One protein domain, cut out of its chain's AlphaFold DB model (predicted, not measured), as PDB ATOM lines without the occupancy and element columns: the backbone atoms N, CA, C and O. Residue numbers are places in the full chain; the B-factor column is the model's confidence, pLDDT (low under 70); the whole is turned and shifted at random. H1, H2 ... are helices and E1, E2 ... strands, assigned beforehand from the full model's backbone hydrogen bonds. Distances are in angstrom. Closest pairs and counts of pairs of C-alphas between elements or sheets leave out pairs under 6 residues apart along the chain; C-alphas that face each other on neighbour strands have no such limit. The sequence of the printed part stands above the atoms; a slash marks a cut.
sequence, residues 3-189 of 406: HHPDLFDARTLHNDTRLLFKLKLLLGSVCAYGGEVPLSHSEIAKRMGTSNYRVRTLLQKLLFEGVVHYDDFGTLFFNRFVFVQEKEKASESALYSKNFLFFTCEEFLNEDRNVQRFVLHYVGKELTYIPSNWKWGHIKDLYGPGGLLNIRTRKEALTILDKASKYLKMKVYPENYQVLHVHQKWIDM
ATOM      1  N   HIS A   3     178.581 160.109 148.859       68.56
ATOM      2  CA  HIS A   3     177.238 159.903 148.309       68.56
ATOM      3  C   HIS A   3     176.155 160.087 149.377       68.56
ATOM      4  O   HIS A   3     176.308 159.614 150.508       68.56
ATOM      5  N   HIS A   4     175.015 160.672 149.008       73.69
ATOM      6  CA  HIS A   4     173.861 160.738 149.906       73.69
ATOM      7  C   HIS A   4     173.296 159.326 150.210       73.69
ATOM      8  O   HIS A   4     173.099 158.559 149.264       73.69
ATOM      9  N   PRO A   5     172.982 158.968 151.475       74.56
ATOM     10  CA  PRO A   5     172.480 157.633 151.844       74.56
ATOM     11  C   PRO A   5     171.215 157.196 151.097       74.56
ATOM     12  O   PRO A   5     171.085 156.037 150.705       74.56
ATOM     13  N   ASP A   6     170.302 158.135 150.832       78.44
ATOM     14  CA  ASP A   6     169.051 157.867 150.099       78.44
ATOM     15  C   ASP A   6     169.248 157.325 148.676       78.44
ATOM     16  O   ASP A   6     168.331 156.711 148.121       78.44
ATOM     17  N   LEU A   7     170.435 157.509 148.081       78.25
ATOM     18  CA  LEU A   7     170.765 156.918 146.781       78.25
ATOM     19  C   LEU A   7     170.676 155.385 146.815       78.25
ATOM     20  O   LEU A   7     170.389 154.763 145.794       78.25
ATOM     21  N   PHE A   8     170.912 154.794 147.986       84.56
ATOM     22  CA  PHE A   8     170.944 153.353 148.190       84.56
ATOM     23  C   PHE A   8     169.744 152.825 148.976       84.56
ATOM     24  O   PHE A   8     169.737 151.660 149.368       84.56
ATOM     25  N   ASP A   9     168.699 153.632 149.182       85.50
ATOM     26  CA  ASP A   9     167.442 153.120 149.726       85.50
ATOM     27  C   ASP A   9     166.879 152.035 148.792       85.50
ATOM     28  O   ASP A   9     166.605 152.285 147.621       85.50
ATOM     29  N   ALA A  10     166.653 150.819 149.301       86.69
ATOM     30  CA  ALA A  10     166.036 149.745 148.526       86.69
ATOM     31  C   ALA A  10     164.785 150.198 147.749       86.69
ATOM     32  O   ALA A  10     164.614 149.763 146.611       86.69
ATOM     33  N   ARG A  11     163.968 151.104 148.308       84.00
ATOM     34  CA  ARG A  11     162.762 151.654 147.660       84.00
ATOM     35  C   ARG A  11     163.080 152.500 146.430       84.00
ATOM     36  O   ARG A  11     162.401 152.376 145.415       84.00
ATOM     37  N   THR A  12     164.131 153.319 146.480       80.69
ATOM     38  CA  THR A  12     164.564 154.124 145.324       80.69
ATOM     39  C   THR A  12     165.219 153.253 144.248       80.69
ATOM     40  O   THR A  12     165.193 153.595 143.069       80.69
ATOM     41  N   LEU A  13     165.726 152.074 144.625       85.31
ATOM     42  CA  LEU A  13     166.352 151.104 143.724       85.31
ATOM     43  C   LEU A  13     165.362 150.120 143.063       85.31
ATOM     44  O   LEU A  13     165.773 149.303 142.229       85.31
ATOM     45  N   HIS A  14     164.061 150.149 143.392       83.94
ATOM     46  CA  HIS A  14     163.055 149.188 142.891       83.94
ATOM     47  C   HIS A  14     162.951 149.120 141.367       83.94
ATOM     48  O   HIS A  14     162.727 148.043 140.805       83.94
ATOM     49  N   ASN A  15     163.170 150.244 140.692       81.44
ATOM     50  CA  ASN A  15     163.095 150.336 139.236       81.44
ATOM     51  C   ASN A  15     164.477 150.350 138.574       81.44
ATOM     52  O   ASN A  15     164.580 150.516 137.353       81.44
ATOM     53  N   ASP A  16     165.541 150.150 139.352       86.44
ATOM     54  CA  ASP A  16     166.895 150.169 138.829       86.44
ATOM     55  C   ASP A  16     167.220 148.857 138.123       86.44
ATOM     56  O   ASP A  16     167.103 147.752 138.661       86.44
ATOM     57  N   THR A  17     167.630 148.999 136.866       87.81
ATOM     58  CA  THR A  17     168.306 147.930 136.139       87.81
ATOM     59  C   THR A  17     169.764 147.874 136.588       87.81
ATOM     60  O   THR A  17     170.309 148.879 137.043       87.81
ATOM     61  N   ARG A  18     170.440 146.739 136.374       85.50
ATOM     62  CA  ARG A  18     171.885 146.601 136.640       85.50
ATOM     63  C   ARG A  18     172.711 147.743 136.030       85.50
ATOM     64  O   ARG A  18     173.656 148.224 136.643       85.50
ATOM     65  N   LEU A  19     172.343 148.192 134.827       89.38
ATOM     66  CA  LEU A  19     173.053 149.270 134.143       89.38
ATOM     67  C   LEU A  19     172.749 150.647 134.749       89.38
ATOM     68  O   LEU A  19     173.651 151.469 134.844       89.38
ATOM     69  N   LEU A  20     171.513 150.895 135.194       90.38
ATOM     70  CA  LEU A  20     171.172 152.136 135.899       90.38
ATOM     71  C   LEU A  20     171.894 152.224 137.247       90.38
ATOM     72  O   LEU A  20     172.425 153.274 137.590       90.38
ATOM     73  N   PHE A  21     171.979 151.100 137.957       86.69
ATOM     74  CA  PHE A  21     172.733 150.991 139.198       86.69
ATOM     75  C   PHE A  21     174.216 151.322 138.991       86.69
ATOM     76  O   PHE A  21     174.759 152.207 139.651       86.69
ATOM     77  N   LYS A  22     174.854 150.675 138.006       88.19
ATOM     78  CA  LYS A  22     176.252 150.952 137.650       88.19
ATOM     79  C   LYS A  22     176.456 152.425 137.255       88.19
ATOM     80  O   LYS A  22     177.484 152.999 137.598       88.19
ATOM     81  N   LEU A  23     175.468 153.054 136.604       92.12
ATOM     82  CA  LEU A  23     175.525 154.476 136.262       92.12
ATOM     83  C   LEU A  23     175.463 155.358 137.513       92.12
ATOM     84  O   LEU A  23     176.306 156.231 137.649       92.12
ATOM     85  N   LYS A  24     174.525 155.123 138.443       89.50
ATOM     86  CA  LYS A  24     174.429 155.885 139.705       89.50
ATOM     87  C   LYS A  24     175.732 155.811 140.514       89.50
ATOM     88  O   LYS A  24     176.207 156.840 140.993       89.50
ATOM     89  N   LEU A  25     176.331 154.620 140.612       86.81
ATOM     90  CA  LEU A  25     177.635 154.428 141.259       86.81
ATOM     91  C   LEU A  25     178.744 155.226 140.570       86.81
ATOM     92  O   LEU A  25     179.485 155.935 141.245       86.81
ATOM     93  N   LEU A  26     178.833 155.128 139.238       90.25
ATOM     94  CA  LEU A  26     179.827 155.857 138.455       90.25
ATOM     95  C   LEU A  26     179.661 157.369 138.622       90.25
ATOM     96  O   LEU A  26     180.633 158.059 138.887       90.25
ATOM     97  N   LEU A  27     178.438 157.889 138.489       90.62
ATOM     98  CA  LEU A  27     178.178 159.324 138.592       90.62
ATOM     99  C   LEU A  27     178.627 159.879 139.938       90.62
ATOM    100  O   LEU A  27     179.284 160.910 139.968       90.62
ATOM    101  N   GLY A  28     178.345 159.185 141.039       83.81
ATOM    102  CA  GLY A  28     178.787 159.685 142.333       83.81
ATOM    103  C   GLY A  28     180.268 159.418 142.659       83.81
ATOM    104  O   GLY A  28     180.788 160.046 143.576       83.81
ATOM    105  N   SER A  29     180.970 158.541 141.925       85.94
ATOM    106  CA  SER A  29     182.433 158.407 142.053       85.94
ATOM    107  C   SER A  29     183.193 159.469 141.256       85.94
ATOM    108  O   SER A  29     184.322 159.815 141.604       85.94
ATOM    109  N   VAL A  30     182.592 159.979 140.180       90.38
ATOM    110  CA  VAL A  30     183.225 160.956 139.283       90.38
ATOM    111  C   VAL A  30     182.697 162.372 139.462       90.38
ATOM    112  O   VAL A  30     183.312 163.288 138.931       90.38
ATOM    113  N   CYS A  31     181.585 162.589 140.171       88.94
ATOM    114  CA  CYS A  31     181.094 163.942 140.396       88.94
ATOM    115  C   CYS A  31     182.105 164.757 141.214       88.94
ATOM    116  O   CYS A  31     182.737 164.248 142.146       88.94
ATOM    117  N   ALA A  32     182.238 166.025 140.855       88.56
ATOM    118  CA  ALA A  32     183.094 167.015 141.469       88.56
ATOM    119  C   ALA A  32     182.270 168.216 141.951       88.56
ATOM    120  O   ALA A  32     181.064 168.227 141.760       88.56
ATOM    121  N   TYR A  33     182.908 169.184 142.609       86.12
ATOM    122  CA  TYR A  33     182.420 170.536 142.949       86.12
ATOM    123  C   TYR A  33     181.017 170.906 142.426       86.12
ATOM    124  O   TYR A  33     180.771 170.889 141.223       86.12
ATOM    125  N   GLY A  34     180.076 171.240 143.313       80.75
ATOM    126  CA  GLY A  34     178.702 171.556 142.895       80.75
ATOM    127  C   GLY A  34     177.895 170.362 142.353       80.75
ATOM    128  O   GLY A  34     176.748 170.537 141.962       80.75
ATOM    129  N   GLY A  35     178.466 169.153 142.345       87.88
ATOM    130  CA  GLY A  35     177.864 167.952 141.772       87.88
ATOM    131  C   GLY A  35     178.177 167.767 140.287       87.88
ATOM    132  O   GLY A  35     177.628 166.849 139.680       87.88
ATOM    133  N   GLU A  36     179.035 168.595 139.685       91.88
ATOM    134  CA  GLU A  36     179.381 168.502 138.267       91.88
ATOM    135  C   GLU A  36     179.930 167.116 137.923       91.88
ATOM    136  O   GLU A  36     180.778 166.580 138.624       91.88
ATOM    137  N   VAL A  37     179.499 166.537 136.810       93.88
ATOM    138  CA  VAL A  37     180.055 165.302 136.256       93.88
ATOM    139  C   VAL A  37     181.039 165.694 135.143       93.88
ATOM    140  O   VAL A  37     180.605 165.977 134.023       93.88
ATOM    141  N   PRO A  38     182.365 165.701 135.397       93.12
ATOM    142  CA  PRO A  38     183.391 166.171 134.465       93.12
ATOM    143  C   PRO A  38     183.713 165.129 133.381       93.12
ATOM    144  O   PRO A  38     184.866 164.937 133.007       93.12
ATOM    145  N   LEU A  39     182.694 164.425 132.887       94.25
ATOM    146  CA  LEU A  39     182.798 163.423 131.837       94.25
ATOM    147  C   LEU A  39     181.754 163.686 130.757       94.25
ATOM    148  O   LEU A  39     180.579 163.929 131.033       94.25
ATOM    149  N   SER A  40     182.177 163.549 129.508       92.62
ATOM    150  CA  SER A  40     181.279 163.514 128.359       92.62
ATOM    151  C   SER A  40     180.433 162.234 128.341       92.62
ATOM    152  O   SER A  40     180.785 161.206 128.930       92.62
ATOM    153  N   HIS A  41     179.318 162.248 127.597       93.69
ATOM    154  CA  HIS A  41     178.494 161.042 127.414       93.69
ATOM    155  C   HIS A  41     179.299 159.861 126.853       93.69
ATOM    156  O   HIS A  41     179.058 158.730 127.270       93.69
ATOM    157  N   SER A  42     180.267 160.115 125.964       94.38
ATOM    158  CA  SER A  42     181.145 159.088 125.386       94.38
ATOM    159  C   SER A  42     182.091 158.476 126.410       94.38
ATOM    160  O   SER A  42     182.270 157.258 126.416       94.38
ATOM    161  N   GLU A  43     182.663 159.278 127.306       95.00
ATOM    162  CA  GLU A  43     183.503 158.771 128.394       95.00
ATOM    163  C   GLU A  43     182.688 157.949 129.395       95.00
ATOM    164  O   GLU A  43     183.120 156.863 129.795       95.00
ATOM    165  N   ILE A  44     181.474 158.403 129.732       96.12
ATOM    166  CA  ILE A  44     180.533 157.637 130.560       96.12
ATOM    167  C   ILE A  44     180.199 156.309 129.872       96.12
ATOM    168  O   ILE A  44     180.305 155.253 130.490       96.12
ATOM    169  N   ALA A  45     179.845 156.326 128.584       95.38
ATOM    170  CA  ALA A  45     179.510 155.125 127.820       95.38
ATOM    171  C   ALA A  45     180.666 154.116 127.781       95.38
ATOM    172  O   ALA A  45     180.452 152.928 128.042       95.38
ATOM    173  N   LYS A  46     181.897 154.597 127.558       95.69
ATOM    174  CA  LYS A  46     183.117 153.781 127.581       95.69
ATOM    175  C   LYS A  46     183.319 153.109 128.941       95.69
ATOM    176  O   LYS A  46     183.484 151.894 128.990       95.69
ATOM    177  N   ARG A  47     183.237 153.862 130.044       92.31
ATOM    178  CA  ARG A  47     183.394 153.331 131.418       92.31
ATOM    179  C   ARG A  47     182.268 152.373 131.814       92.31
ATOM    180  O   ARG A  47     182.471 151.378 132.511       92.31
ATOM    181  N   MET A  48     181.062 152.638 131.328       92.25
ATOM    182  CA  MET A  48     179.908 151.771 131.531       92.25
ATOM    183  C   MET A  48     179.993 150.476 130.712       92.25
ATOM    184  O   MET A  48     179.383 149.484 131.120       92.25
ATOM    185  N   GLY A  49     180.768 150.458 129.620       92.12
ATOM    186  CA  GLY A  49     180.827 149.351 128.664       92.12
ATOM    187  C   GLY A  49     179.546 149.252 127.835       92.12
ATOM    188  O   GLY A  49     179.011 148.163 127.638       92.12
ATOM    189  N   THR A  50     178.974 150.391 127.435       94.25
ATOM    190  CA  THR A  50     177.682 150.447 126.736       94.25
ATOM    191  C   THR A  50     177.642 151.552 125.678       94.25
ATOM    192  O   THR A  50     178.612 152.279 125.500       94.25
ATOM    193  N   SER A  51     176.535 151.677 124.938       94.56
ATOM    194  CA  SER A  51     176.392 152.689 123.886       94.56
ATOM    195  C   SER A  51     175.984 154.062 124.432       94.56
ATOM    196  O   SER A  51     175.251 154.166 125.418       94.56
ATOM    197  N   ASN A  52     176.380 155.128 123.727       94.88
ATOM    198  CA  ASN A  52     175.962 156.505 124.029       94.88
ATOM    199  C   ASN A  52     174.439 156.664 124.101       94.88
ATOM    200  O   ASN A  52     173.925 157.320 125.004       94.88
ATOM    201  N   TYR A  53     173.708 156.029 123.181       95.69
ATOM    202  CA  TYR A  53     172.244 156.040 123.172       95.69
ATOM    203  C   TYR A  53     171.662 155.507 124.489       95.69
ATOM    204  O   TYR A  53     170.761 156.105 125.083       95.69
ATOM    205  N   ARG A  54     172.221 154.398 124.987       94.31
ATOM    206  CA  ARG A  54     171.758 153.776 126.225       94.31
ATOM    207  C   ARG A  54     172.084 154.637 127.439       94.31
ATOM    208  O   ARG A  54     171.226 154.782 128.301       94.31
ATOM    209  N   VAL A  55     173.266 155.260 127.480       96.19
ATOM    210  CA  VAL A  55     173.613 156.240 128.524       96.19
ATOM    211  C   VAL A  55     172.631 157.409 128.530       96.19
ATOM    212  O   VAL A  55     172.088 157.719 129.584       96.19
ATOM    213  N   ARG A  56     172.328 158.006 127.370       95.38
ATOM    214  CA  ARG A  56     171.355 159.109 127.267       95.38
ATOM    215  C   ARG A  56     169.975 158.720 127.791       95.38
ATOM    216  O   ARG A  56     169.390 159.468 128.564       95.38
ATOM    217  N   THR A  57     169.498 157.526 127.443       95.56
ATOM    218  CA  THR A  57     168.209 157.005 127.931       95.56
ATOM    219  C   THR A  57     168.204 156.854 129.458       95.56
ATOM    220  O   THR A  57     167.235 157.214 130.125       95.56
ATOM    221  N   LEU A  58     169.293 156.339 130.040       95.38
ATOM    222  CA  LEU A  58     169.415 156.211 131.494       95.38
ATOM    223  C   LEU A  58     169.512 157.575 132.188       95.38
ATOM    224  O   LEU A  58     168.890 157.761 133.228       95.38
ATOM    225  N   LEU A  59     170.246 158.531 131.614       95.88
ATOM    226  CA  LEU A  59     170.353 159.890 132.152       95.88
ATOM    227  C   LEU A  59     169.015 160.632 132.088       95.88
ATOM    228  O   LEU A  59     168.663 161.292 133.055       95.88
ATOM    229  N   GLN A  60     168.224 160.463 131.023       94.88
ATOM    230  CA  GLN A  60     166.858 160.999 130.953       94.88
ATOM    231  C   GLN A  60     165.962 160.443 132.064       94.88
ATOM    232  O   GLN A  60     165.187 161.182 132.666       94.88
ATOM    233  N   LYS A  61     166.096 159.152 132.384       93.12
ATOM    234  CA  LYS A  61     165.390 158.566 133.525       93.12
ATOM    235  C   LYS A  61     165.837 159.190 134.852       93.12
ATOM    236  O   LYS A  61     164.991 159.543 135.664       93.12
ATOM    237  N   LEU A  62     167.143 159.367 135.061       92.12
ATOM    238  CA  LEU A  62     167.673 160.013 136.269       92.12
ATOM    239  C   LEU A  62     167.274 161.492 136.373       92.12
ATOM    240  O   LEU A  62     167.100 161.986 137.485       92.12
ATOM    241  N   LEU A  63     167.118 162.178 135.239       93.56
ATOM    242  CA  LEU A  63     166.607 163.546 135.164       93.56
ATOM    243  C   LEU A  63     165.162 163.600 135.671       93.56
ATOM    244  O   LEU A  63     164.842 164.399 136.543       93.56
ATOM    245  N   PHE A  64     164.306 162.698 135.176       90.56
ATOM    246  CA  PHE A  64     162.916 162.582 135.621       90.56
ATOM    247  C   PHE A  64     162.805 162.226 137.114       90.56
ATOM    248  O   PHE A  64     161.924 162.721 137.807       90.56
ATOM    249  N   GLU A  65     163.724 161.405 137.630       86.94
ATOM    250  CA  GLU A  65     163.818 161.067 139.060       86.94
ATOM    251  C   GLU A  65     164.423 162.199 139.922       86.94
ATOM    252  O   GLU A  65     164.526 162.052 141.141       86.94
ATOM    253  N   GLY A  66     164.860 163.312 139.319       87.25
ATOM    254  CA  GLY A  66     165.509 164.426 140.019       87.25
ATOM    255  C   GLY A  66     166.880 164.075 140.612       87.25
ATOM    256  O   GLY A  66     167.371 164.766 141.505       87.25
ATOM    257  N   VAL A  67     167.506 162.992 140.146       87.81
ATOM    258  CA  VAL A  67     168.825 162.527 140.606       87.81
ATOM    259  C   VAL A  67     169.954 163.296 139.917       87.81
ATOM    260  O   VAL A  67     171.009 163.507 140.516       87.81
ATOM    261  N   VAL A  68     169.729 163.739 138.680       92.75
ATOM    262  CA  VAL A  68     170.644 164.596 137.916       92.75
ATOM    263  C   VAL A  68     169.898 165.788 137.327       92.75
ATOM    264  O   VAL A  68     168.685 165.720 137.135       92.75
ATOM    265  N   HIS A  69     170.626 166.846 136.985       94.06
ATOM    266  CA  HIS A  69     170.136 167.934 136.140       94.06
ATOM    267  C   HIS A  69     171.195 168.340 135.109       94.06
ATOM    268  O   HIS A  69     172.351 167.929 135.205       94.06
ATOM    269  N   TYR A  70     170.776 169.114 134.111       94.50
ATOM    270  CA  TYR A  70     171.677 169.817 133.205       94.50
ATOM    271  C   TYR A  70     171.577 171.312 133.481       94.50
ATOM    272  O   TYR A  70     170.476 171.794 133.750       94.50
ATOM    273  N   ASP A  71     172.701 172.018 133.416       91.25
ATOM    274  CA  ASP A  71     172.689 173.478 133.340       91.25
ATOM    275  C   ASP A  71     172.319 173.956 131.922       91.25
ATOM    276  O   ASP A  71     172.154 173.158 130.989       91.25
ATOM    277  N   ASP A  72     172.232 175.276 131.752       88.12
ATOM    278  CA  ASP A  72     171.926 175.919 130.468       88.12
ATOM    279  C   ASP A  72     172.997 175.657 129.390       88.12
ATOM    280  O   ASP A  72     172.731 175.779 128.194       88.12
ATOM    281  N   PHE A  73     174.203 175.243 129.796       86.50
ATOM    282  CA  PHE A  73     175.319 174.906 128.910       86.50
ATOM    283  C   PHE A  73     175.375 173.411 128.550       86.50
ATOM    284  O   PHE A  73     176.254 172.983 127.797       86.50
ATOM    285  N   GLY A  74     174.440 172.599 129.054       89.00
ATOM    286  CA  GLY A  74     174.401 171.155 128.824       89.00
ATOM    287  C   GLY A  74     175.421 170.358 129.646       89.00
ATOM    288  O   GLY A  74     175.676 169.187 129.345       89.00
ATOM    289  N   THR A  75     175.990 170.952 130.693       91.62
ATOM    290  CA  THR A  75     176.835 170.281 131.684       91.62
ATOM    291  C   THR A  75     175.967 169.448 132.619       91.62
ATOM    292  O   THR A  75     174.949 169.908 133.125       91.62
ATOM    293  N   LEU A  76     176.356 168.192 132.841       94.88
ATOM    294  CA  LEU A  76     175.632 167.266 133.708       94.88
ATOM    295  C   LEU A  76     176.025 167.482 135.172       94.88
ATOM    296  O   LEU A  76     177.207 167.446 135.501       94.88
ATOM    297  N   PHE A  77     175.032 167.570 136.048       92.75
ATOM    298  CA  PHE A  77     175.199 167.658 137.494       92.75
ATOM    299  C   PHE A  77     174.443 166.538 138.205       92.75
ATOM    300  O   PHE A  77     173.340 166.149 137.818       92.75
ATOM    301  N   PHE A  78     175.032 166.011 139.271       90.06
ATOM    302  CA  PHE A  78     174.477 164.977 140.129       90.06
ATOM    303  C   PHE A  78     173.949 165.605 141.424       90.06
ATOM    304  O   PHE A  78     174.729 166.036 142.262       90.06
ATOM    305  N   ASN A  79     172.624 165.633 141.609       81.62
ATOM    306  CA  ASN A  79     171.948 166.384 142.683       81.62
ATOM    307  C   ASN A  79     172.175 165.823 144.087       81.62
ATOM    308  O   ASN A  79     172.049 166.532 145.080       81.62
ATOM    309  N   ARG A  80     172.445 164.523 144.197       69.94
ATOM    310  CA  ARG A  80     172.523 163.806 145.478       69.94
ATOM    311  C   ARG A  80     173.970 163.737 145.981       69.94
ATOM    312  O   ARG A  80     174.464 162.655 146.306       69.94
ATOM    313  N   PHE A  81     174.633 164.893 146.036       65.81
ATOM    314  CA  PHE A  81     175.995 165.064 146.549       65.81
ATOM    315  C   PHE A  81     175.993 165.953 147.803       65.81
ATOM    316  O   PHE A  81     175.183 166.866 147.921       65.81
ATOM    317  N   VAL A  82     176.908 165.691 148.742       55.38
ATOM    318  CA  VAL A  82     177.175 166.590 149.874       55.38
ATOM    319  C   VAL A  82     178.680 166.800 149.955       55.38
ATOM    320  O   VAL A  82     179.448 165.846 150.116       55.38
ATOM    321  N   PHE A  83     179.111 168.052 149.822       53.75
ATOM    322  CA  PHE A  83     180.481 168.426 150.140       53.75
ATOM    323  C   PHE A  83     180.589 168.602 151.653       53.75
ATOM    324  O   PHE A  83     179.839 169.375 152.241       53.75
ATOM    325  N   VAL A  84     181.505 167.877 152.290       50.22
ATOM    326  CA  VAL A  84     181.760 168.058 153.720       50.22
ATOM    327  C   VAL A  84     182.708 169.240 153.856       50.22
ATOM    328  O   VAL A  84     183.911 169.076 153.679       50.22
ATOM    329  N   GLN A  85     182.175 170.426 154.150       47.56
ATOM    330  CA  GLN A  85     183.006 171.476 154.732       47.56
ATOM    331  C   GLN A  85     183.391 171.009 156.139       47.56
ATOM    332  O   GLN A  85     182.513 170.724 156.950       47.56
ATOM    333  N   GLU A  86     184.688 170.936 156.451       44.62
ATOM    334  CA  GLU A  86     185.208 170.469 157.754       44.62
ATOM    335  C   GLU A  86     184.694 171.275 158.972       44.62
ATOM    336  O   GLU A  86     184.984 170.920 160.113       44.62
ATOM    337  N   LYS A  87     183.908 172.341 158.760       36.75
ATOM    338  CA  LYS A  87     183.347 173.213 159.804       36.75
ATOM    339  C   LYS A  87     181.864 172.998 160.116       36.75
ATOM    340  O   LYS A  87     181.409 173.503 161.143       36.75
ATOM    341  N   GLU A  88     181.096 172.267 159.308       42.69
ATOM    342  CA  GLU A  88     179.689 172.031 159.645       42.69
ATOM    343  C   GLU A  88     179.558 170.819 160.565       42.69
ATOM    344  O   GLU A  88     179.901 169.691 160.207       42.69
ATOM    345  N   LYS A  89     179.022 171.060 161.770       39.34
ATOM    346  CA  LYS A  89     178.435 170.027 162.626       39.34
ATOM    347  C   LYS A  89     177.259 169.412 161.868       39.34
ATOM    348  O   LYS A  89     176.109 169.780 162.094       39.34
ATOM    349  N   ALA A  90     177.561 168.518 160.933       44.91
ATOM    350  CA  ALA A  90     176.582 167.686 160.270       44.91
ATOM    351  C   ALA A  90     175.783 167.003 161.382       44.91
ATOM    352  O   ALA A  90     176.335 166.221 162.156       44.91
ATOM    353  N   SER A  91     174.508 167.380 161.518       43.94
ATOM    354  CA  SER A  91     173.556 166.687 162.390       43.94
ATOM    355  C   SER A  91     173.745 165.177 162.228       43.94
ATOM    356  O   SER A  91     173.992 164.726 161.113       43.94
ATOM    357  N   GLU A  92     173.647 164.387 163.295       49.19
ATOM    358  CA  GLU A  92     173.909 162.935 163.262       49.19
ATOM    359  C   GLU A  92     173.077 162.178 162.196       49.19
ATOM    360  O   GLU A  92     173.440 161.078 161.787       49.19
ATOM    361  N   SER A  93     172.012 162.795 161.665       46.31
ATOM    362  CA  SER A  93     171.230 162.341 160.506       46.31
ATOM    363  C   SER A  93     171.904 162.495 159.131       46.31
ATOM    364  O   SER A  93     171.386 161.968 158.151       46.31
ATOM    365  N   ALA A  94     173.032 163.200 159.023       54.06
ATOM    366  CA  ALA A  94     173.711 163.548 157.769       54.06
ATOM    367  C   ALA A  94     175.020 162.762 157.557       54.06
ATOM    368  O   ALA A  94     175.998 163.269 157.002       54.06
ATOM    369  N   LEU A  95     175.062 161.508 158.006       64.00
ATOM    370  CA  LEU A  95     176.136 160.600 157.614       64.00
ATOM    371  C   LEU A  95     175.994 160.253 156.128       64.00
ATOM    372  O   LEU A  95     174.892 160.156 155.608       64.00
ATOM    373  N   TYR A  96     177.112 160.077 155.433       71.19
ATOM    374  CA  TYR A  96     177.148 159.777 154.003       71.19
ATOM    375  C   TYR A  96     177.467 158.308 153.752       71.19
ATOM    376  O   TYR A  96     178.168 157.657 154.527       71.19
ATOM    377  N   SER A  97     176.999 157.813 152.612       77.00
ATOM    378  CA  SER A  97     177.273 156.455 152.165       77.00
ATOM    379  C   SER A  97     178.638 156.345 151.491       77.00
ATOM    380  O   SER A  97     179.052 157.211 150.708       77.00
ATOM    381  N   LYS A  98     179.352 155.267 151.816       80.06
ATOM    382  CA  LYS A  98     180.604 154.889 151.158       80.06
ATOM    383  C   LYS A  98     180.323 154.067 149.907       80.06
ATOM    384  O   LYS A  98     179.424 153.228 149.895       80.06
ATOM    385  N   ASN A  99     181.132 154.281 148.875       83.69
ATOM    386  CA  ASN A  99     181.141 153.441 147.688       83.69
ATOM    387  C   ASN A  99     182.200 152.357 147.864       83.69
ATOM    388  O   ASN A  99     183.390 152.623 147.728       83.69
ATOM    389  N   PHE A 100     181.786 151.149 148.229       88.00
ATOM    390  CA  PHE A 100     182.718 150.045 148.420       88.00
ATOM    391  C   PHE A 100     183.090 149.394 147.087       88.00
ATOM    392  O   PHE A 100     182.237 149.218 146.218       88.00
ATOM    393  N   LEU A 101     184.345 148.953 146.951       89.56
ATOM    394  CA  LEU A 101     184.833 148.291 145.734       89.56
ATOM    395  C   LEU A 101     183.990 147.064 145.366       89.56
ATOM    396  O   LEU A 101     183.691 146.840 144.189       89.56
ATOM    397  N   PHE A 102     183.507 146.320 146.363       91.44
ATOM    398  CA  PHE A 102     182.670 145.145 146.124       91.44
ATOM    399  C   PHE A 102     181.309 145.468 145.485       91.44
ATOM    400  O   PHE A 102     180.728 144.590 144.858       91.44
ATOM    401  N   PHE A 103     180.800 146.706 145.548       90.06
ATOM    402  CA  PHE A 103     179.579 147.072 144.813       90.06
ATOM    403  C   PHE A 103     179.748 146.980 143.295       90.06
ATOM    404  O   PHE A 103     178.768 146.874 142.556       90.06
ATOM    405  N   THR A 104     180.994 147.019 142.827       85.75
ATOM    406  CA  THR A 104     181.341 146.989 141.406       85.75
ATOM    407  C   THR A 104     181.886 145.642 140.938       85.75
ATOM    408  O   THR A 104     182.085 145.465 139.736       85.75
ATOM    409  N   CYS A 105     182.096 144.675 141.840       88.75
ATOM    410  CA  CYS A 105     182.615 143.365 141.458       88.75
ATOM    411  C   CYS A 105     181.553 142.532 140.725       88.75
ATOM    412  O   CYS A 105     180.351 142.643 140.983       88.75
ATOM    413  N   GLU A 106     181.990 141.670 139.805       87.88
ATOM    414  CA  GLU A 106     181.068 140.823 139.039       87.88
ATOM    415  C   GLU A 106     180.237 139.916 139.939       87.88
ATOM    416  O   GLU A 106     179.053 139.714 139.680       87.88
ATOM    417  N   GLU A 107     180.839 139.427 141.022       91.56
ATOM    418  CA  GLU A 107     180.175 138.574 141.995       91.56
ATOM    419  C   GLU A 107     178.926 139.248 142.572       91.56
ATOM    420  O   GLU A 107     177.851 138.663 142.514       91.56
ATOM    421  N   PHE A 108     179.030 140.491 143.053       91.94
ATOM    422  CA  PHE A 108     177.880 141.238 143.566       91.94
ATOM    423  C   PHE A 108     176.916 141.654 142.450       91.94
ATOM    424  O   PHE A 108     175.701 141.533 142.599       91.94
ATOM    425  N   LEU A 109     177.435 142.099 141.301       87.69
ATOM    426  CA  LEU A 109     176.616 142.548 140.169       87.69
ATOM    427  C   LEU A 109     175.803 141.425 139.498       87.69
ATOM    428  O   LEU A 109     174.842 141.726 138.781       87.69
ATOM    429  N   ASN A 110     176.178 140.164 139.715       90.38
ATOM    430  CA  ASN A 110     175.473 138.983 139.220       90.38
ATOM    431  C   ASN A 110     174.460 138.405 140.230       90.38
ATOM    432  O   ASN A 110     173.701 137.510 139.861       90.38
ATOM    433  N   GLU A 111     174.413 138.910 141.469       93.50
ATOM    434  CA  GLU A 111     173.398 138.517 142.455       93.50
ATOM    435  C   GLU A 111     171.973 138.922 142.032       93.50
ATOM    436  O   GLU A 111     171.749 139.765 141.159       93.50
ATOM    437  N   ASP A 112     170.980 138.330 142.702       91.56
ATOM    438  CA  ASP A 112     169.581 138.736 142.554       91.56
ATOM    439  C   ASP A 112     169.393 140.226 142.903       91.56
ATOM    440  O   ASP A 112     169.979 140.742 143.859       91.56
ATOM    441  N   ARG A 113     168.534 140.937 142.158       89.75
ATOM    442  CA  ARG A 113     168.344 142.387 142.348       89.75
ATOM    443  C   ARG A 113     167.858 142.737 143.748       89.75
ATOM    444  O   ARG A 113     168.250 143.769 144.279       89.75
ATOM    445  N   ASN A 114     166.995 141.923 144.346       93.12
ATOM    446  CA  ASN A 114     166.501 142.190 145.691       93.12
ATOM    447  C   ASN A 114     167.583 141.926 146.748       93.12
ATOM    448  O   ASN A 114     167.619 142.646 147.742       93.12
ATOM    449  N   VAL A 115     168.515 140.997 146.499       94.69
ATOM    450  CA  VAL A 115     169.724 140.830 147.328       94.69
ATOM    451  C   VAL A 115     170.612 142.066 147.222       94.69
ATOM    452  O   VAL A 115     170.973 142.637 148.248       94.69
ATOM    453  N   GLN A 116     170.892 142.538 146.003       92.94
ATOM    454  CA  GLN A 116     171.677 143.759 145.785       92.94
ATOM    455  C   GLN A 116     171.059 144.953 146.520       92.94
ATOM    456  O   GLN A 116     171.740 145.621 147.293       92.94
ATOM    457  N   ARG A 117     169.754 145.187 146.338       93.12
ATOM    458  CA  ARG A 117     169.006 146.277 146.988       93.12
ATOM    459  C   ARG A 117     169.043 146.192 148.501       93.12
ATOM    460  O   ARG A 117     169.231 147.211 149.152       93.12
ATOM    461  N   PHE A 118     168.860 144.996 149.051       95.00
ATOM    462  CA  PHE A 118     168.901 144.786 150.491       95.00
ATOM    463  C   PHE A 118     170.290 145.111 151.050       95.00
ATOM    464  O   PHE A 118     170.407 145.887 151.995       95.00
ATOM    465  N   VAL A 119     171.349 144.582 150.428       94.69
ATOM    466  CA  VAL A 119     172.729 144.862 150.842       94.69
ATOM    467  C   VAL A 119     173.030 146.358 150.735       94.69
ATOM    468  O   VAL A 119     173.515 146.946 151.694       94.69
ATOM    469  N   LEU A 120     172.680 147.004 149.623       91.81
ATOM    470  CA  LEU A 120     172.893 148.441 149.429       91.81
ATOM    471  C   LEU A 120     172.096 149.294 150.411       91.81
ATOM    472  O   LEU A 120     172.625 150.280 150.906       91.81
ATOM    473  N   HIS A 121     170.871 148.907 150.751       92.31
ATOM    474  CA  HIS A 121     170.094 149.612 151.762       92.31
ATOM    475  C   HIS A 121     170.802 149.576 153.113       92.31
ATOM    476  O   HIS A 121     170.978 150.615 153.737       92.31
ATOM    477  N   TYR A 122     171.293 148.419 153.552       91.75
ATOM    478  CA  TYR A 122     171.953 148.354 154.853       91.75
ATOM    479  C   TYR A 122     173.344 148.989 154.866       91.75
ATOM    480  O   TYR A 122     173.694 149.691 155.812       91.75
ATOM    481  N   VAL A 123     174.126 148.800 153.805       89.69
ATOM    482  CA  VAL A 123     175.475 149.368 153.723       89.69
ATOM    483  C   VAL A 123     175.438 150.857 153.392       89.69
ATOM    484  O   VAL A 123     176.139 151.639 154.019       89.69
ATOM    485  N   GLY A 124     174.629 151.254 152.417       84.31
ATOM    486  CA  GLY A 124     174.558 152.614 151.901       84.31
ATOM    487  C   GLY A 124     173.585 153.514 152.658       84.31
ATOM    488  O   GLY A 124     173.921 154.661 152.914       84.31
ATOM    489  N   LYS A 125     172.409 153.024 153.065       86.00
ATOM    490  CA  LYS A 125     171.434 153.853 153.791       86.00
ATOM    491  C   LYS A 125     171.555 153.731 155.305       86.00
ATOM    492  O   LYS A 125     171.692 154.734 155.993       86.00
ATOM    493  N   GLU A 126     171.498 152.510 155.825       86.81
ATOM    494  CA  GLU A 126     171.513 152.275 157.272       86.81
ATOM    495  C   GLU A 126     172.926 152.271 157.865       86.81
ATOM    496  O   GLU A 126     173.056 152.208 159.082       86.81
ATOM    497  N   LEU A 127     173.964 152.360 157.024       85.31
ATOM    498  CA  LEU A 127     175.381 152.504 157.377       85.31
ATOM    499  C   LEU A 127     175.905 151.431 158.339       85.31
ATOM    500  O   LEU A 127     176.715 151.710 159.227       85.31
ATOM    501  N   THR A 128     175.486 150.179 158.155       86.44
ATOM    502  CA  THR A 128     175.855 149.055 159.039       86.44
ATOM    503  C   THR A 128     177.335 148.662 158.976       86.44
ATOM    504  O   THR A 128     177.732 147.670 159.569       86.44
ATOM    505  N   TYR A 129     178.173 149.365 158.214       86.00
ATOM    506  CA  TYR A 129     179.630 149.192 158.241       86.00
ATOM    507  C   TYR A 129     180.313 150.051 159.320       86.00
ATOM    508  O   TYR A 129     181.529 149.970 159.489       86.00
ATOM    509  N   ILE A 130     179.567 150.941 159.979       83.25
ATOM    510  CA  ILE A 130     180.077 151.770 161.070       83.25
ATOM    511  C   ILE A 130     180.056 150.929 162.357       83.25
ATOM    512  O   ILE A 130     179.026 150.313 162.655       83.25
ATOM    513  N   PRO A 131     181.147 150.914 163.150       74.94
ATOM    514  CA  PRO A 131     181.169 150.217 164.431       74.94
ATOM    515  C   PRO A 131     179.980 150.618 165.315       74.94
ATOM    516  O   PRO A 131     179.603 151.786 165.363       74.94
ATOM    517  N   SER A 132     179.390 149.645 166.013       77.50
ATOM    518  CA  SER A 132     178.201 149.804 166.875       77.50
ATOM    519  C   SER A 132     176.867 150.064 166.160       77.50
ATOM    520  O   SER A 132     175.831 150.069 166.823       77.50
ATOM    521  N   ASN A 133     176.851 150.206 164.832       82.06
ATOM    522  CA  ASN A 133     175.618 150.385 164.074       82.06
ATOM    523  C   ASN A 133     175.045 149.031 163.631       82.06
ATOM    524  O   ASN A 133     175.513 148.421 162.671       82.06
ATOM    525  N   TRP A 134     174.020 148.560 164.337       87.06
ATOM    526  CA  TRP A 134     173.279 147.350 163.993       87.06
ATOM    527  C   TRP A 134     171.790 147.678 163.850       87.06
ATOM    528  O   TRP A 134     171.290 148.650 164.420       87.06
ATOM    529  N   LYS A 135     171.058 146.869 163.079       90.81
ATOM    530  CA  LYS A 135     169.641 147.110 162.780       90.81
ATOM    531  C   LYS A 135     168.791 145.863 162.996       90.81
ATOM    532  O   LYS A 135     169.151 144.777 162.545       90.81
ATOM    533  N   TRP A 136     167.654 146.036 163.666       93.56
ATOM    534  CA  TRP A 136     166.571 145.050 163.710       93.56
ATOM    535  C   TRP A 136     165.580 145.325 162.579       93.56
ATOM    536  O   TRP A 136     165.315 146.482 162.258       93.56
ATOM    537  N   GLY A 137     165.007 144.268 162.011       92.75
ATOM    538  CA  GLY A 137     163.883 144.364 161.086       92.75
ATOM    539  C   GLY A 137     162.927 143.187 161.237       92.75
ATOM    540  O   GLY A 137     163.323 142.100 161.675       92.75
ATOM    541  N   HIS A 138     161.661 143.394 160.874       95.06
ATOM    542  CA  HIS A 138     160.685 142.312 160.798       95.06
ATOM    543  C   HIS A 138     160.666 141.714 159.394       95.06
ATOM    544  O   HIS A 138     160.686 142.431 158.395       95.06
ATOM    545  N   ILE A 139     160.559 140.388 159.295       94.25
ATOM    546  CA  ILE A 139     160.540 139.705 157.991       94.25
ATOM    547  C   ILE A 139     159.312 140.129 157.176       94.25
ATOM    548  O   ILE A 139     159.401 140.251 155.957       94.25
ATOM    549  N   LYS A 140     158.181 140.408 157.842       93.31
ATOM    550  CA  LYS A 140     156.957 140.923 157.204       93.31
ATOM    551  C   LYS A 140     157.156 142.260 156.484       93.31
ATOM    552  O   LYS A 140     156.469 142.507 155.504       93.31
ATOM    553  N   ASP A 141     158.114 143.078 156.923       93.31
ATOM    554  CA  ASP A 141     158.368 144.398 156.337       93.31
ATOM    555  C   ASP A 141     159.177 144.294 155.035       93.31
ATOM    556  O   ASP A 141     159.343 145.279 154.322       93.31
ATOM    557  N   LEU A 142     159.686 143.105 154.693       92.50
ATOM    558  CA  LEU A 142     160.438 142.884 153.460       92.50
ATOM    559  C   LEU A 142     159.549 142.599 152.253       92.50
ATOM    560  O   LEU A 142     160.002 142.818 151.134       92.50
ATOM    561  N   TYR A 143     158.329 142.097 152.455       91.31
ATOM    562  CA  TYR A 143     157.473 141.596 151.380       91.31
ATOM    563  C   TYR A 143     156.063 142.189 151.418       91.31
ATOM    564  O   TYR A 143     155.602 142.706 152.431       91.31
ATOM    565  N   GLY A 144     155.361 142.086 150.291       86.81
ATOM    566  CA  GLY A 144     154.011 142.619 150.130       86.81
ATOM    567  C   GLY A 144     153.981 144.056 149.591       86.81
ATOM    568  O   GLY A 144     155.019 144.617 149.246       86.81
ATOM    569  N   PRO A 145     152.787 144.667 149.486       82.69
ATOM    570  CA  PRO A 145     152.596 145.930 148.763       82.69
ATOM    571  C   PRO A 145     153.366 147.126 149.339       82.69
ATOM    572  O   PRO A 145     153.728 148.030 148.595       82.69
ATOM    573  N   GLY A 146     153.611 147.132 150.652       82.62
ATOM    574  CA  GLY A 146     154.406 148.151 151.349       82.62
ATOM    575  C   GLY A 146     155.802 147.676 151.755       82.62
ATOM    576  O   GLY A 146     156.457 148.348 152.548       82.62
ATOM    577  N   GLY A 147     156.230 146.507 151.270       86.56
ATOM    578  CA  GLY A 147     157.500 145.906 151.652       86.56
ATOM    579  C   GLY A 147     158.705 146.720 151.175       86.56
ATOM    580  O   GLY A 147     158.675 147.381 150.136       86.56
ATOM    581  N   LEU A 148     159.805 146.631 151.922       90.00
ATOM    582  CA  LEU A 148     161.088 147.229 151.560       90.00
ATOM    583  C   LEU A 148     161.602 146.703 150.211       90.00
ATOM    584  O   LEU A 148     162.265 147.431 149.468       90.00
ATOM    585  N   LEU A 149     161.304 145.443 149.891       91.50
ATOM    586  CA  LEU A 149     161.699 144.777 148.658       91.50
ATOM    587  C   LEU A 149     160.466 144.450 147.814       91.50
ATOM    588  O   LEU A 149     159.381 144.186 148.324       91.50
ATOM    589  N   ASN A 150     160.652 144.414 146.494       87.19
ATOM    590  CA  ASN A 150     159.591 144.036 145.565       87.19
ATOM    591  C   ASN A 150     159.494 142.503 145.463       87.19
ATOM    592  O   ASN A 150     159.938 141.900 144.482       87.19
ATOM    593  N   ILE A 151     158.980 141.883 146.526       90.62
ATOM    594  CA  ILE A 151     158.757 140.439 146.674       90.62
ATOM    595  C   ILE A 151     157.397 140.182 147.328       90.62
ATOM    596  O   ILE A 151     156.845 141.048 148.009       90.62
ATOM    597  N   ARG A 152     156.828 138.993 147.116       89.75
ATOM    598  CA  ARG A 152     155.427 138.708 147.465       89.75
ATOM    599  C   ARG A 152     155.279 137.802 148.676       89.75
ATOM    600  O   ARG A 152     154.225 137.817 149.305       89.75
ATOM    601  N   THR A 153     156.297 137.006 148.996       93.44
ATOM    602  CA  THR A 153     156.170 135.955 150.012       93.44
ATOM    603  C   THR A 153     157.277 135.987 151.057       93.44
ATOM    604  O   THR A 153     158.422 136.354 150.791       93.44
ATOM    605  N   ARG A 154     156.956 135.472 152.250       93.81
ATOM    606  CA  ARG A 154     157.938 135.221 153.313       93.81
ATOM    607  C   ARG A 154     159.061 134.281 152.864       93.81
ATOM    608  O   ARG A 154     160.203 134.465 153.270       93.81
ATOM    609  N   LYS A 155     158.754 133.284 152.028       94.75
ATOM    610  CA  LYS A 155     159.750 132.326 151.524       94.75
ATOM    611  C   LYS A 155     160.827 133.031 150.694       94.75
ATOM    612  O   LYS A 155     162.006 132.799 150.926       94.75
ATOM    613  N   GLU A 156     160.422 133.925 149.790       94.44
ATOM    614  CA  GLU A 156     161.350 134.754 149.007       94.44
ATOM    615  C   GLU A 156     162.193 135.661 149.909       94.44
ATOM    616  O   GLU A 156     163.402 135.763 149.714       94.44
ATOM    617  N   ALA A 157     161.575 136.267 150.930       94.44
ATOM    618  CA  ALA A 157     162.283 137.115 151.885       94.44
ATOM    619  C   ALA A 157     163.390 136.339 152.614       94.44
ATOM    620  O   ALA A 157     164.526 136.799 152.674       94.44
ATOM    621  N   LEU A 158     163.092 135.125 153.089       95.75
ATOM    622  CA  LEU A 158     164.084 134.250 153.721       95.75
ATOM    623  C   LEU A 158     165.222 133.877 152.760       95.75
ATOM    624  O   LEU A 158     166.379 133.908 153.161       95.75
ATOM    625  N   THR A 159     164.920 133.583 151.490       96.25
ATOM    626  CA  THR A 159     165.952 133.309 150.474       96.25
ATOM    627  C   THR A 159     166.857 134.518 150.223       96.25
ATOM    628  O   THR A 159     168.061 134.358 150.039       96.25
ATOM    629  N   ILE A 160     166.306 135.735 150.224       96.25
ATOM    630  CA  ILE A 160     167.099 136.960 150.066       96.25
ATOM    631  C   ILE A 160     167.996 137.191 151.279       96.25
ATOM    632  O   ILE A 160     169.168 137.504 151.095       96.25
ATOM    633  N   LEU A 161     167.476 137.008 152.497       96.25
ATOM    634  CA  LEU A 161     168.260 137.136 153.729       96.25
ATOM    635  C   LEU A 161     169.417 136.129 153.765       96.25
ATOM    636  O   LEU A 161     170.539 136.497 154.111       96.25
ATOM    637  N   ASP A 162     169.159 134.888 153.352       95.50
ATOM    638  CA  ASP A 162     170.175 133.840 153.249       95.50
ATOM    639  C   ASP A 162     171.287 134.228 152.262       95.50
ATOM    640  O   ASP A 162     172.460 134.264 152.629       95.50
ATOM    641  N   LYS A 163     170.937 134.661 151.046       96.62
ATOM    642  CA  LYS A 163     171.928 135.134 150.063       96.62
ATOM    643  C   LYS A 163     172.664 136.398 150.515       96.62
ATOM    644  O   LYS A 163     173.870 136.516 150.309       96.62
ATOM    645  N   ALA A 164     171.973 137.334 151.163       96.19
ATOM    646  CA  ALA A 164     172.575 138.560 151.684       96.19
ATOM    647  C   ALA A 164     173.572 138.289 152.826       96.19
ATOM    648  O   ALA A 164     174.512 139.069 153.001       96.19
ATOM    649  N   SER A 165     173.433 137.168 153.547       94.88
ATOM    650  CA  SER A 165     174.352 136.761 154.623       94.88
ATOM    651  C   SER A 165     175.801 136.553 154.152       94.88
ATOM    652  O   SER A 165     176.749 136.631 154.935       94.88
ATOM    653  N   LYS A 166     175.994 136.363 152.843       95.25
ATOM    654  CA  LYS A 166     177.303 136.352 152.182       95.25
ATOM    655  C   LYS A 166     178.041 137.688 152.303       95.25
ATOM    656  O   LYS A 166     179.273 137.701 152.369       95.25
ATOM    657  N   TYR A 167     177.304 138.801 152.324       95.25
ATOM    658  CA  TYR A 167     177.819 140.175 152.386       95.25
ATOM    659  C   TYR A 167     177.720 140.774 153.786       95.25
ATOM    660  O   TYR A 167     178.636 141.460 154.246       95.25
ATOM    661  N   LEU A 168     176.639 140.451 154.489       94.88
ATOM    662  CA  LEU A 168     176.299 140.995 155.792       94.88
ATOM    663  C   LEU A 168     176.371 139.910 156.872       94.88
ATOM    664  O   LEU A 168     175.838 138.816 156.718       94.88
ATOM    665  N   LYS A 169     176.964 140.230 158.020       94.38
ATOM    666  CA  LYS A 169     176.817 139.450 159.252       94.38
ATOM    667  C   LYS A 169     175.393 139.628 159.762       94.38
ATOM    668  O   LYS A 169     175.025 140.718 160.206       94.38
ATOM    669  N   MET A 170     174.602 138.563 159.699       94.56
ATOM    670  CA  MET A 170     173.179 138.601 160.026       94.56
ATOM    671  C   MET A 170     172.774 137.445 160.938       94.56
ATOM    672  O   MET A 170     173.363 136.368 160.890       94.56
ATOM    673  N   LYS A 171     171.741 137.671 161.751       94.31
ATOM    674  CA  LYS A 171     171.034 136.631 162.509       94.31
ATOM    675  C   LYS A 171     169.571 136.636 162.091       94.31
ATOM    676  O   LYS A 171     168.931 137.683 162.139       94.31
ATOM    677  N   VAL A 172     169.046 135.487 161.678       93.62
ATOM    678  CA  VAL A 172     167.644 135.340 161.262       93.62
ATOM    679  C   VAL A 172     166.895 134.543 162.325       93.62
ATOM    680  O   VAL A 172     167.350 133.492 162.764       93.62
ATOM    681  N   TYR A 173     165.750 135.069 162.739       93.62
ATOM    682  CA  TYR A 173     164.828 134.499 163.716       93.62
ATOM    683  C   TYR A 173     163.491 134.189 163.023       93.62
ATOM    684  O   TYR A 173     163.297 134.595 161.877       93.62
ATOM    685  N   PRO A 174     162.535 133.502 163.682       90.44
ATOM    686  CA  PRO A 174     161.266 133.149 163.045       90.44
ATOM    687  C   PRO A 174     160.515 134.343 162.435       90.44
ATOM    688  O   PRO A 174     160.095 134.264 161.284       90.44
ATOM    689  N   GLU A 175     160.404 135.466 163.147       92.62
ATOM    690  CA  GLU A 175     159.657 136.650 162.674       92.62
ATOM    691  C   GLU A 175     160.545 137.859 162.350       92.62
ATOM    692  O   GLU A 175     160.106 138.819 161.713       92.62
ATOM    693  N   ASN A 176     161.810 137.815 162.768       95.50
ATOM    694  CA  ASN A 176     162.705 138.968 162.787       95.50
ATOM    695  C   ASN A 176     164.062 138.614 162.196       95.50
ATOM    696  O   ASN A 176     164.454 137.452 162.139       95.50
ATOM    697  N   TYR A 177     164.827 139.630 161.836       95.38
ATOM    698  CA  TYR A 177     166.237 139.484 161.518       95.38
ATOM    699  C   TYR A 177     167.027 140.650 162.109       95.38
ATOM    700  O   TYR A 177     166.501 141.740 162.341       95.38
ATOM    701  N   GLN A 178     168.304 140.401 162.356       94.88
ATOM    702  CA  GLN A 178     169.254 141.382 162.845       94.88
ATOM    703  C   GLN A 178     170.408 141.482 161.851       94.88
ATOM    704  O   GLN A 178     171.058 140.478 161.554       94.88
ATOM    705  N   VAL A 179     170.672 142.686 161.349       94.88
ATOM    706  CA  VAL A 179     171.866 143.012 160.558       94.88
ATOM    707  C   VAL A 179     172.885 143.625 161.505       94.88
ATOM    708  O   VAL A 179     172.633 144.674 162.092       94.88
ATOM    709  N   LEU A 180     174.015 142.946 161.691       91.19
ATOM    710  CA  LEU A 180     175.041 143.353 162.647       91.19
ATOM    711  C   LEU A 180     176.095 144.238 161.997       91.19
ATOM    712  O   LEU A 180     176.371 145.317 162.499       91.19
ATOM    713  N   HIS A 181     176.713 143.751 160.920       90.06
ATOM    714  CA  HIS A 181     177.787 144.468 160.242       90.06
ATOM    715  C   HIS A 181     178.019 143.938 158.826       90.06
ATOM    716  O   HIS A 181     177.586 142.836 158.502       90.06
ATOM    717  N   VAL A 182     178.771 144.655 157.994       92.06
ATOM    718  CA  VAL A 182     179.359 144.074 156.770       92.06
ATOM    719  C   VAL A 182     180.477 143.097 157.152       92.06
ATOM    720  O   VAL A 182     181.209 143.344 158.117       92.06
ATOM    721  N   HIS A 183     180.619 141.972 156.440       92.81
ATOM    722  CA  HIS A 183     181.758 141.071 156.675       92.81
ATOM    723  C   HIS A 183     183.084 141.773 156.394       92.81
ATOM    724  O   HIS A 183     183.223 142.455 155.382       92.81
ATOM    725  N   GLN A 184     184.077 141.525 157.254       90.94
ATOM    726  CA  GLN A 184     185.380 142.191 157.189       90.94
ATOM    727  C   GLN A 184     186.049 142.005 155.822       90.94
ATOM    728  O   GLN A 184     186.469 142.989 155.237       90.94
ATOM    729  N   LYS A 185     185.967 140.802 155.231       92.94
ATOM    730  CA  LYS A 185     186.506 140.518 153.889       92.94
ATOM    731  C   LYS A 185     186.063 141.511 152.801       92.94
ATOM    732  O   LYS A 185     186.824 141.777 151.884       92.94
ATOM    733  N   TRP A 186     184.832 142.032 152.875       91.88
ATOM    734  CA  TRP A 186     184.298 142.978 151.888       91.88
ATOM    735  C   TRP A 186     184.699 144.416 152.196       91.88
ATOM    736  O   TRP A 186     184.866 145.210 151.276       91.88
ATOM    737  N   ILE A 187     184.861 144.744 153.479       89.38
ATOM    738  CA  ILE A 187     185.410 146.029 153.920       89.38
ATOM    739  C   ILE A 187     186.885 146.115 153.517       89.38
ATOM    740  O   ILE A 187     187.310 147.134 152.983       89.38
ATOM    741  N   ASP A 188     187.633 145.024 153.700       90.75
ATOM    742  CA  ASP A 188     189.059 144.912 153.383       90.75
ATOM    743  C   ASP A 188     189.345 145.040 151.882       90.75
ATOM    744  O   ASP A 188     190.451 145.413 151.502       90.75
ATOM    745  N   MET A 189     188.352 144.788 151.016       91.19
ATOM    746  CA  MET A 189     188.478 145.102 149.588       91.19
ATOM    747  C   MET A 189     188.662 146.599 149.333       91.19
ATOM    748  O   MET A 189     189.177 146.958 148.282       91.19
TER     749      MET A 189
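This is residues 3 to 189 of the 406 residues of an uncharacterized protein of Brevibacillus laterosporus GI-9 (UniProt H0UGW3). What shape do these atoms make? Two lobes share the longest axis: one holds helices H2, H3 and H4 with the small hairpin of E1 and E2, the other a three-stranded sheet with H9 over its strand E4. Between the two lobes lie H1, H5, H6 and H7, and residues 85 to 92 stick out as a free loop. What is it built from? The printed part has 187 residues with ten named helices and five named strands, in the order H1 H2 H3 H4 E1 E2 H5 H6 H7 E3 H8 H9 E4 E5 H10; its class is mixed, and both sheets, E3 E5 E4 and E1 E2, are antiparallel. How drawn out is it? It is compact, with a radius of gyration of the C-alphas of 17.2 A and spans of 56 by 41 by 32 A.

How do the first helices stand? H1, residues 5 to 8, touches H7, residues 113 to 125, the closest C-alphas being those of Pro 5 and Lys 125, 4.4 A apart. H2, residues 18 to 30, and H3, residues 41 to 48, only just touch, with 3 pairs of C-alphas within 8 A, the closest those of Leu 23 and Met 48 at 7.0 A; they run opposite ways at a steep tilt of 68 degrees, only just short of about perpendicular. H3 touches residues 52 to 56 of H4, residues 52 to 64, with Ala 45 and Asn 52 the closest C-alphas at 5.4 A, about perpendicular at 83 degrees. What comes next along the printed part? E1, residues 68 to 70, and E2, residues 76 to 78, form an antiparallel hairpin at 152 degrees, with N 69 and O 77 within hydrogen-bond range at 2.9 A. H5, residues 101 to 104, is close but not clearly touching both H6, residues 106 to 109, and H10, residues 184 to 187; the closest C-alphas are those of Phe 102 and Phe 108, 6.7 A, and of Phe 102 and Trp 186, 6.4 A. How is the larger sheet joined? E3, residues 135 to 138, E5, residues 176 to 182, and E4, residues 168 to 172, stand in the order E3 E5 E4, antiparallel at 151 and 163 degrees, with N 135 and O 179 at 2.9 A and N 178 and O 171 at 2.8 A, within hydrogen-bond range. E4 and E5 are a hairpin. E3, H8 of residues 139 to 142, H9 of residues 154 to 164, and E4 make a split strand-helix-strand unit, two strands running the same way with E5 between them, and its crossover is right-handed. Which helices are on that sheet? H9 lies over E4 at a height over the sheet of 10.5 A, along the strands at 20 degrees to E4 on the local plane, which only just has enough C-alphas, 6; H7 only grazes the sheet with residues 118 to 123, and H8, only just on it with 5 pairs of C-alphas within 10 A, grazes it too. H9 touches H8, with Leu 142 and Ala 157 the closest C-alphas at 6.3 A, and residues 114 to 119 of H7, with Val 115 and Ile 160 closest at 5.4 A, the same way at a steep tilt of 63 degrees. In H2, H3, H4, H7 and H9 every O i to N i+4 pair is within hydrogen-bond range; H1, H5, H6, H8 and H10 are too short for such a pair.

Where do the elements begin and end? C-alpha 5, at the start of H1, is at (172.480, 157.633, 151.844), and C-alpha 187, at the end of H10, is at (185.410, 146.029, 153.920). How long are the longer ones? From first to last C-alpha H2 and H4 are 18.5 A each, H7 16.5 A, H9 15.1 A and E5 18.4 A.

How large is it, and is it cut? The two C-alphas farthest apart, those of Phe 73 and Pro 174, are 55.7 A apart, and the printed part has no cut. Which links are long, and where is confidence low? The long links are E2 to H5, 22 residues, and H8 to H9, 11 residues. The mean pLDDT of the printed part is 86.6, with residue 3 and residues 80 to 95 under 70.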